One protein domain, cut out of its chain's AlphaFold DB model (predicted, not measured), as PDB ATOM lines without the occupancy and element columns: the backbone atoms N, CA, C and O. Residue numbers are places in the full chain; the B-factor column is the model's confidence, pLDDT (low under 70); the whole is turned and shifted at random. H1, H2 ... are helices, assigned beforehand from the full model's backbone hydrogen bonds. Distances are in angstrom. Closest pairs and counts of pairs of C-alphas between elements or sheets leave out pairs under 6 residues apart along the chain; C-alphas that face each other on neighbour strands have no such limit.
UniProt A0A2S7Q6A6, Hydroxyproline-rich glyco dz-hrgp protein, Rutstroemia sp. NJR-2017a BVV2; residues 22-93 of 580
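This is residues 22 to 93 of the 580 residues of the protein "Hydroxyproline-rich glyco dz-hrgp protein" of Rutstroemia sp. NJR-2017a BVV2 (UniProt A0A2S7Q6A6). Look for three helices strung out in a loose, elongated chain: H3 and H2 extend away from opposite sides of H1's last turns, and a long loop, residues 52 to 76, returns from H2 to H3. Residues 84 to 93 of H3 and 22 to 28 of H1 stick out. The printed part has 72 residues, with H1, H2, H3 in order, all helix, no named strand; the radius of gyration of the C-alphas is 15.1 A, the spans 47 by 25 by 17 A.

Find C-alpha 77 at (-20.899, 31.407, 24.119); H3, residues 77 to 93, runs 24.4 A from there. H1, residues 22 to 35, starts at (-26.548, 39.479, 47.929), 20.0 A long; H2, residues 37 to 51, covers 20.4 A.

H3 touches H1, about perpendicular at 77 degrees, closest at C-alphas Glu 80 and Leu 35, 5.9 A; residues 79 to 80 and 31 to 35 alone take part. H1 and H2 touch only at the corner, with residues 32 to 33 and 39 to 41 alone, closest at C-alphas Ile 33 and His 40, 5.5 A, a steep tilt of 46 degrees, opposite ways. H2 and H3 are apart. In H1 and H3 every O i to N i+4 pair is within hydrogen-bond range, in H2 9 of 11.

C-alphas Glu 60 and Glu 92, the farthest apart, are 47.8 A apart. The printed part has no cut; the link H1 to H2 is tight, H2 to H3 long. No printed residue is under 70 in pLDDT.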
ATOM      1  N   GLU A  22     -26.482  40.942  48.109       81.31
ATOM      2  CA  GLU A  22     -26.548  39.479  47.929       81.31
ATOM      3  C   GLU A  22     -26.976  39.106  46.496       81.31
ATOM      4  O   GLU A  22     -26.356  38.270  45.846       81.31
ATOM      5  N   ARG A  23     -27.934  39.861  45.936       79.88
ATOM      6  CA  ARG A  23     -28.356  39.770  44.530       79.88
ATOM      7  C   ARG A  23     -27.258  40.112  43.521       79.88
ATOM      8  O   ARG A  23     -27.114  39.418  42.519       79.88
ATOM      9  N   GLY A  24     -26.507  41.185  43.752       84.94
ATOM     10  CA  GLY A  24     -25.357  41.551  42.933       84.94
ATOM     11  C   GLY A  24     -24.283  40.468  42.949       84.94
ATOM     12  O   GLY A  24     -23.781  40.101  41.891       84.94
ATOM     13  N   PHE A  25     -23.972  39.917  44.123       85.56
ATOM     14  CA  PHE A  25     -22.941  38.896  44.279       85.56
ATOM     15  C   PHE A  25     -23.355  37.611  43.572       85.56
ATOM     16  O   PHE A  25     -22.579  37.071  42.792       85.56
ATOM     17  N   VAL A  26     -24.609  37.184  43.752       88.69
ATOM     18  CA  VAL A  26     -25.181  36.043  43.027       88.69
ATOM     19  C   VAL A  26     -25.094  36.259  41.519       88.69
ATOM     20  O   VAL A  26     -24.676  35.354  40.798       88.69
ATOM     21  N   ARG A  27     -25.437  37.454  41.023       89.44
ATOM     22  CA  ARG A  27     -25.339  37.772  39.592       89.44
ATOM     23  C   ARG A  27     -23.896  37.715  39.094       89.44
ATOM     24  O   ARG A  27     -23.658  37.112  38.056       89.44
ATOM     25  N   TRP A  28     -22.959  38.321  39.819       92.44
ATOM     26  CA  TRP A  28     -21.539  38.303  39.469       92.44
ATOM     27  C   TRP A  28     -20.993  36.871  39.451       92.44
ATOM     28  O   TRP A  28     -20.503  36.427  38.421       92.44
ATOM     29  N   GLN A  29     -21.199  36.103  40.522       93.56
ATOM     30  CA  GLN A  29     -20.753  34.713  40.612       93.56
ATOM     31  C   GLN A  29     -21.376  33.833  39.517       93.56
ATOM     32  O   GLN A  29     -20.718  32.933  39.005       93.56
ATOM     33  N   SER A  30     -22.629  34.099  39.131       94.38
ATOM     34  CA  SER A  30     -23.273  33.396  38.013       94.38
ATOM     35  C   SER A  30     -22.575  33.688  36.682       94.38
ATOM     36  O   SER A  30     -22.405  32.775  35.884       94.38
ATOM     37  N   ILE A  31     -22.150  34.936  36.447       94.25
ATOM     38  CA  ILE A  31     -21.390  35.312  35.245       94.25
ATOM     39  C   ILE A  31     -20.028  34.610  35.235       94.25
ATOM     40  O   ILE A  31     -19.671  34.035  34.215       94.25
ATOM     41  N   GLU A  32     -19.308  34.595  36.358       95.31
ATOM     42  CA  GLU A  32     -18.011  33.909  36.469       95.31
ATOM     43  C   GLU A  32     -18.133  32.405  36.147       95.31
ATOM     44  O   GLU A  32     -17.378  31.876  35.335       95.31
ATOM     45  N   ILE A  33     -19.151  31.719  36.690       96.75
ATOM     46  CA  ILE A  33     -19.408  30.297  36.381       96.75
ATOM     47  C   ILE A  33     -19.714  30.089  34.893       96.75
ATOM     48  O   ILE A  33     -19.308  29.080  34.326       96.75
ATOM     49  N   LEU A  34     -20.443  31.013  34.262       97.00
ATOM     50  CA  LEU A  34     -20.786  30.914  32.842       97.00
ATOM     51  C   LEU A  34     -19.603  31.240  31.922       97.00
ATOM     52  O   LEU A  34     -19.589  30.771  30.790       97.00
ATOM     53  N   LEU A  35     -18.625  32.022  32.383       97.19
ATOM     54  CA  LEU A  35     -17.421  32.359  31.620       97.19
ATOM     55  C   LEU A  35     -16.319  31.300  31.740       97.19
ATOM     56  O   LEU A  35     -15.611  31.079  30.762       97.19
ATOM     57  N   GLY A  36     -16.182  30.658  32.902       96.81
ATOM     58  CA  GLY A  36     -15.128  29.675  33.176       96.81
ATOM     59  C   GLY A  36     -15.584  28.597  34.162       96.81
ATOM     60  O   GLY A  36     -15.103  28.559  35.303       96.81
ATOM     61  N   PRO A  37     -16.531  27.718  33.783       97.25
ATOM     62  CA  PRO A  37     -17.044  26.695  34.688       97.25
ATOM     63  C   PRO A  37     -15.948  25.744  35.183       97.25
ATOM     64  O   PRO A  37     -15.997  25.289  36.327       97.25
ATOM     65  N   GLU A  38     -14.934  25.471  34.367       97.00
ATOM     66  CA  GLU A  38     -13.796  24.621  34.713       97.00
ATOM     67  C   GLU A  38     -13.007  25.131  35.925       97.00
ATOM     68  O   GLU A  38     -12.506  24.321  36.708       97.00
ATOM     69  N   GLU A  39     -12.945  26.450  36.116       96.12
ATOM     70  CA  GLU A  39     -12.257  27.065  37.249       96.12
ATOM     71  C   GLU A  39     -13.205  27.229  38.438       96.12
ATOM     72  O   GLU A  39     -12.868  26.847  39.559       96.12
ATOM     73  N   HIS A  40     -14.417  27.743  38.214       96.62
ATOM     74  CA  HIS A  40     -15.311  28.150  39.302       96.62
ATOM     75  C   HIS A  40     -16.105  27.005  39.941       96.62
ATOM     76  O   HIS A  40     -16.367  27.039  41.149       96.62
ATOM     77  N   VAL A  41     -16.470  25.968  39.183       96.56
ATOM     78  CA  VAL A  41     -17.271  24.843  39.700       96.56
ATOM     79  C   VAL A  41     -16.540  24.065  40.806       96.56
ATOM     80  O   VAL A  41     -17.152  23.837  41.858       96.56
ATOM     81  N   PRO A  42     -15.245  23.705  40.668       96.69
ATOM     82  CA  PRO A  42     -14.503  23.039  41.740       96.69
ATOM     83  C   PRO A  42     -14.440  23.842  43.049       96.69
ATOM     84  O   PRO A  42     -14.506  23.249  44.132       96.69
ATOM     85  N   PHE A  43     -14.349  25.177  42.975       95.88
ATOM     86  CA  PHE A  43     -14.351  26.032  44.166       95.88
ATOM     87  C   PHE A  43     -15.689  25.967  44.902       95.88
ATOM     88  O   PHE A  43     -15.704  25.817  46.121       95.88
ATOM     89  N   ILE A  44     -16.807  26.003  44.173       95.44
ATOM     90  CA  ILE A  44     -18.149  25.916  44.767       95.44
ATOM     91  C   ILE A  44     -18.376  24.540  45.392       95.44
ATOM     92  O   ILE A  44     -18.835  24.452  46.529       95.44
ATOM     93  N   GLN A  45     -18.005  23.465  44.693       95.88
ATOM     94  CA  GLN A  45     -18.100  22.102  45.226       95.88
ATOM     95  C   GLN A  45     -17.279  21.939  46.514       95.88
ATOM     96  O   GLN A  45     -17.764  21.384  47.500       95.88
ATOM     97  N   THR A  46     -16.056  22.476  46.535       96.56
ATOM     98  CA  THR A  46     -15.195  22.463  47.727       96.56
ATOM     99  C   THR A  46     -15.808  23.280  48.861       96.56
ATOM    100  O   THR A  46     -15.853  22.809  49.996       96.56
ATOM    101  N   ALA A  47     -16.358  24.456  48.554       95.44
ATOM    102  CA  ALA A  47     -16.982  25.314  49.549       95.44
ATOM    103  C   ALA A  47     -18.223  24.663  50.184       95.44
ATOM    104  O   ALA A  47     -18.383  24.690  51.404       95.44
ATOM    105  N   VAL A  48     -19.079  24.023  49.381       95.56
ATOM    106  CA  VAL A  48     -20.253  23.288  49.882       95.56
ATOM    107  C   VAL A  48     -19.826  22.150  50.812       95.56
ATOM    108  O   VAL A  48     -20.407  21.994  51.890       95.56
ATOM    109  N   ARG A  49     -18.776  21.410  50.441       95.62
ATOM    110  CA  ARG A  49     -18.235  20.299  51.232       95.62
ATOM    111  C   ARG A  49     -17.615  20.750  52.559       95.62
ATOM    112  O   ARG A  49     -17.792  20.069  53.564       95.62
ATOM    113  N   GLU A  50     -16.887  21.864  52.575       97.38
ATOM    114  CA  GLU A  50     -16.126  22.308  53.754       97.38
ATOM    115  C   GLU A  50     -16.947  23.177  54.717       97.38
ATOM    116  O   GLU A  50     -16.835  23.024  55.935       97.38
ATOM    117  N   PHE A  51     -17.808  24.061  54.204       95.81
ATOM    118  CA  PHE A  51     -18.439  25.109  55.017       95.81
ATOM    119  C   PHE A  51     -19.856  24.782  55.513       95.81
ATOM    120  O   PHE A  51     -20.487  25.638  56.129       95.81
ATOM    121  N   ASN A  52     -20.364  23.555  55.314       94.06
ATOM    122  CA  ASN A  52     -21.718  23.141  55.737       94.06
ATOM    123  C   ASN A  52     -22.800  24.176  55.358       94.06
ATOM    124  O   ASN A  52     -23.644  24.543  56.183       94.06
ATOM    125  N   ILE A  53     -22.743  24.668  54.118       94.06
ATOM    126  CA  ILE A  53     -23.604  25.751  53.634       94.06
ATOM    127  C   ILE A  53     -25.075  25.332  53.781       94.06
ATOM    128  O   ILE A  53     -25.470  24.246  53.350       94.06
ATOM    129  N   LYS A  54     -25.884  26.192  54.406       95.31
ATOM    130  CA  LYS A  54     -27.328  25.992  54.587       95.31
ATOM    131  C   LYS A  54     -28.100  26.854  53.603       95.31
ATOM    132  O   LYS A  54     -27.746  28.011  53.386       95.31
ATOM    133  N   ASN A  55     -29.170  26.306  53.045       90.56
ATOM    134  CA  ASN A  55     -30.117  27.091  52.273       90.56
ATOM    135  C   ASN A  55     -30.830  28.078  53.224       90.56
ATOM    136  O   ASN A  55     -31.383  27.635  54.232       90.56
ATOM    137  N   PRO A  56     -30.820  29.393  52.946       87.75
ATOM    138  CA  PRO A  56     -31.441  30.381  53.826       87.75
ATOM    139  C   PRO A  56     -32.968  30.234  53.924       87.75
ATOM    140  O   PRO A  56     -33.536  30.613  54.942       87.75
ATOM    141  N   GLU A  57     -33.634  29.681  52.904       89.44
ATOM    142  CA  GLU A  57     -35.094  29.519  52.894       89.44
ATOM    143  C   GLU A  57     -35.549  28.233  53.595       89.44
ATOM    144  O   GLU A  57     -36.533  28.255  54.332       89.44
ATOM    145  N   THR A  58     -34.849  27.110  53.388       95.75
ATOM    146  CA  THR A  58     -35.239  25.812  53.978       95.75
ATOM    147  C   THR A  58     -34.509  25.497  55.284       95.75
ATOM    148  O   THR A  58     -34.959  24.654  56.053       95.75
ATOM    149  N   GLY A  59     -33.364  26.134  55.542       95.88
ATOM    150  CA  GLY A  59     -32.469  25.812  56.657       95.88
ATOM    151  C   GLY A  59     -31.710  24.487  56.498       95.88
ATOM    152  O   GLY A  59     -30.841  24.174  57.320       95.88
ATOM    153  N   GLU A  60     -32.003  23.716  55.449       96.81
ATOM    154  CA  GLU A  60     -31.361  22.435  55.162       96.81
ATOM    155  C   GLU A  60     -29.947  22.643  54.613       96.81
ATOM    156  O   GLU A  60     -29.650  23.634  53.938       96.81
ATOM    157  N   ARG A  61     -29.047  21.706  54.919       95.38
ATOM    158  CA  ARG A  61     -27.683  21.727  54.380       95.38
ATOM    159  C   ARG A  61     -27.711  21.342  52.905       95.38
ATOM    160  O   ARG A  61     -28.441  20.430  52.526       95.38
ATOM    161  N   PHE A  62     -26.887  22.001  52.096       94.75
ATOM    162  CA  PHE A  62     -26.673  21.568  50.718       94.75
ATOM    163  C   PHE A  62     -26.071  20.150  50.679       94.75
ATOM    164  O   PHE A  62     -25.308  19.791  51.583       94.75
ATOM    165  N   PRO A  63     -26.392  19.338  49.651       95.56
ATOM    166  CA  PRO A  63     -25.743  18.049  49.446       95.56
ATOM    167  C   PRO A  63     -24.223  18.223  49.387       95.56
ATOM    168  O   PRO A  63     -23.732  19.053  48.626       95.56
ATOM    169  N   ILE A  64     -23.491  17.448  50.195       95.38
ATOM    170  CA  ILE A  64     -22.020  17.524  50.297       95.38
ATOM    171  C   ILE A  64     -21.370  17.287  48.928       95.38
ATOM    172  O   ILE A  64     -20.434  17.991  48.552       95.38
ATOM    173  N   ASP A  65     -21.914  16.332  48.174       94.94
ATOM    174  CA  ASP A  65     -21.455  15.987  46.835       94.94
ATOM    175  C   ASP A  65     -22.368  16.638  45.793       94.94
ATOM    176  O   ASP A  65     -23.376  16.066  45.373       94.94
ATOM    177  N   LEU A  66     -22.027  17.864  45.378       93.94
ATOM    178  CA  LEU A  66     -22.718  18.516  44.268       93.94
ATOM    179  C   LEU A  66     -22.238  17.901  42.939       93.94
ATOM    180  O   LEU A  66     -21.052  18.036  42.615       93.94
ATOM    181  N   PRO A  67     -23.104  17.243  42.146       95.38
ATOM    182  CA  PRO A  67     -22.681  16.630  40.892       95.38
ATOM    183  C   PRO A  67     -22.206  17.702  39.907       95.38
ATOM    184  O   PRO A  67     -22.770  18.792  39.837       95.38
ATOM    185  N   LYS A  68     -21.177  17.388  39.111       92.44
ATOM    186  CA  LYS A  68     -20.654  18.307  38.081       92.44
ATOM    187  C   LYS A  68     -21.710  18.670  37.033       92.44
ATOM    188  O   LYS A  68     -21.680  19.766  36.501       92.44
ATOM    189  N   GLU A  69     -22.664  17.770  36.800       94.31
ATOM    190  CA  GLU A  69     -23.797  17.957  35.885       94.31
ATOM    191  C   GLU A  69     -24.778  19.047  36.340       94.31
ATOM    192  O   GLU A  69     -25.572  19.527  35.537       94.31
ATOM    193  N   ALA A  70     -24.725  19.470  37.611       94.44
ATOM    194  CA  ALA A  70     -25.517  20.601  38.097       94.44
ATOM    195  C   ALA A  70     -25.009  21.956  37.574       94.44
ATOM    196  O   ALA A  70     -25.686  22.970  37.751       94.44
ATOM    197  N   PHE A  71     -23.830  21.984  36.952       95.94
ATOM    198  CA  PHE A  71     -23.213  23.182  36.409       95.94
ATOM    199  C   PHE A  71     -22.963  23.044  34.903       95.94
ATOM    200  O   PHE A  71     -22.836  21.928  34.392       95.94
ATOM    201  N   PRO A  72     -22.856  24.171  34.177       95.88
ATOM    202  CA  PRO A  72     -22.383  24.161  32.801       95.88
ATOM    203  C   PRO A  72     -21.017  23.471  32.714       95.88
ATOM    204  O   PRO A  72     -20.144  23.718  33.539       95.88
ATOM    205  N   LEU A  73     -20.829  22.602  31.721       96.12
ATOM    206  CA  LEU A  73     -19.537  21.948  31.469       96.12
ATOM    207  C   LEU A  73     -18.625  22.773  30.554       96.12
ATOM    208  O   LEU A  73     -17.429  22.514  30.482       96.12
ATOM    209  N   VAL A  74     -19.204  23.720  29.820       97.00
ATOM    210  CA  VAL A  74     -18.541  24.545  28.809       97.00
ATOM    211  C   VAL A  74     -18.986  25.991  29.033       97.00
ATOM    212  O   VAL A  74     -20.154  26.187  29.392       97.00
ATOM    213  N   PRO A  75     -18.102  26.982  28.828       97.44
ATOM    214  CA  PRO A  75     -18.483  28.387  28.837       97.44
ATOM    215  C   PRO A  75     -19.689  28.686  27.938       97.44
ATOM    216  O   PRO A  75     -19.816  28.148  26.834       97.44
ATOM    217  N   ASP A  76     -20.569  29.569  28.401       97.69
ATOM    218  CA  ASP A  76     -21.700  30.052  27.617       97.69
ATOM    219  C   ASP A  76     -21.200  31.024  26.533       97.69
ATOM    220  O   ASP A  76     -20.639  32.085  26.824       97.69
ATOM    221  N   ALA A  77     -21.404  30.656  25.266       97.44
ATOM    222  CA  ALA A  77     -20.899  31.407  24.119       97.44
ATOM    223  C   ALA A  77     -21.492  32.824  24.009       97.44
ATOM    224  O   ALA A  77     -20.804  33.745  23.551       97.44
ATOM    225  N   ASP A  78     -22.744  33.025  24.433       96.62
ATOM    226  CA  ASP A  78     -23.402  34.333  24.386       96.62
ATOM    227  C   ASP A  78     -22.814  35.262  25.458       96.62
ATOM    228  O   ASP A  78     -22.511  36.430  25.178       96.62
ATOM    229  N   ILE A  79     -22.592  34.740  26.668       95.00
ATOM    230  CA  ILE A  79     -21.972  35.486  27.772       95.00
ATOM    231  C   ILE A  79     -20.507  35.799  27.462       95.00
ATOM    232  O   ILE A  79     -20.060  36.922  27.699       95.00
ATOM    233  N   GLU A  80     -19.773  34.860  26.868       96.62
ATOM    234  CA  GLU A  80     -18.392  35.085  26.442       96.62
ATOM    235  C   GLU A  80     -18.305  36.193  25.381       96.62
ATOM    236  O   GLU A  80     -17.482  37.110  25.488       96.62
ATOM    237  N   LYS A  81     -19.193  36.170  24.379       97.38
ATOM    238  CA  LYS A  81     -19.282  37.226  23.361       97.38
ATOM    239  C   LYS A  81     -19.613  38.580  23.986       97.38
ATOM    240  O   LYS A  81     -18.982  39.585  23.640       97.38
ATOM    241  N   TRP A  82     -20.578  38.622  24.903       96.31
ATOM    242  CA  TRP A  82     -20.933  39.839  25.631       96.31
ATOM    243  C   TRP A  82     -19.743  40.379  26.433       96.31
ATOM    244  O   TRP A  82     -19.414  41.561  26.316       96.31
ATOM    245  N   HIS A  83     -19.046  39.515  27.171       95.38
ATOM    246  CA  HIS A  83     -17.878  39.883  27.964       95.38
ATOM    247  C   HIS A  83     -16.745  40.441  27.087       95.38
ATOM    248  O   HIS A  83     -16.213  41.514  27.380       95.38
ATOM    249  N   ARG A  84     -16.432  39.787  25.959       96.19
ATOM    250  CA  ARG A  84     -15.446  40.286  24.982       96.19
ATOM    251  C   ARG A  84     -15.830  41.658  24.423       96.19
ATOM    252  O   ARG A  84     -14.988  42.547  24.396       96.19
ATOM    253  N   THR A  85     -17.101  41.851  24.064       96.69
ATOM    254  CA  THR A  85     -17.612  43.135  23.546       96.69
ATOM    255  C   THR A  85     -17.496  44.248  24.593       96.69
ATOM    256  O   THR A  85     -17.142  45.382  24.275       96.69
ATOM    257  N   CYS A  86     -17.790  43.950  25.861       93.56
ATOM    258  CA  CYS A  86     -17.608  44.899  26.958       93.56
ATOM    259  C   CYS A  86     -16.129  45.260  27.142       93.56
ATOM    260  O   CYS A  86     -15.807  46.440  27.256       93.56
ATOM    261  N   ALA A  87     -15.233  44.271  27.128       94.00
ATOM    262  CA  ALA A  87     -13.796  44.498  27.244       94.00
ATOM    263  C   ALA A  87     -13.243  45.342  26.082       94.00
ATOM    264  O   ALA A  87     -12.434  46.234  26.316       94.00
ATOM    265  N   GLU A  88     -13.698  45.099  24.852       96.12
ATOM    266  CA  GLU A  88     -13.346  45.888  23.666       96.12
ATOM    267  C   GLU A  88     -13.795  47.346  23.808       96.12
ATOM    268  O   GLU A  88     -12.957  48.240  23.752       96.12
ATOM    269  N   LYS A  89     -15.060  47.589  24.171       94.06
ATOM    270  CA  LYS A  89     -15.574  48.946  24.440       94.06
ATOM    271  C   LYS A  89     -14.825  49.667  25.560       94.06
ATOM    272  O   LYS A  89     -14.699  50.891  25.536       94.06
ATOM    273  N   LEU A  90     -14.378  48.943  26.590       94.31
ATOM    274  CA  LEU A  90     -13.540  49.531  27.637       94.31
ATOM    275  C   LEU A  90     -12.150  49.887  27.108       94.31
ATOM    276  O   LEU A  90     -11.640  50.942  27.476       94.31
ATOM    277  N   ARG A  91     -11.552  49.045  26.257       92.94
ATOM    278  CA  ARG A  91     -10.259  49.333  25.618       92.94
ATOM    279  C   ARG A  91     -10.355  50.543  24.701       92.94
ATOM    280  O   ARG A  91      -9.569  51.455  24.906       92.94
ATOM    281  N   GLU A  92     -11.350  50.599  23.817       93.44
ATOM    282  CA  GLU A  92     -11.613  51.744  22.927       93.44
ATOM    283  C   GLU A  92     -11.733  53.059  23.707       93.44
ATOM    284  O   GLU A  92     -11.169  54.074  23.327       93.44
ATOM    285  N   ARG A  93     -12.428  53.048  24.852       90.06
ATOM    286  CA  ARG A  93     -12.561  54.242  25.705       90.06
ATOM    287  C   ARG A  93     -11.301  54.587  26.497       90.06
ATOM    288  O   ARG A  93     -11.179  55.718  26.968       90.06
TER     289      ARG A  93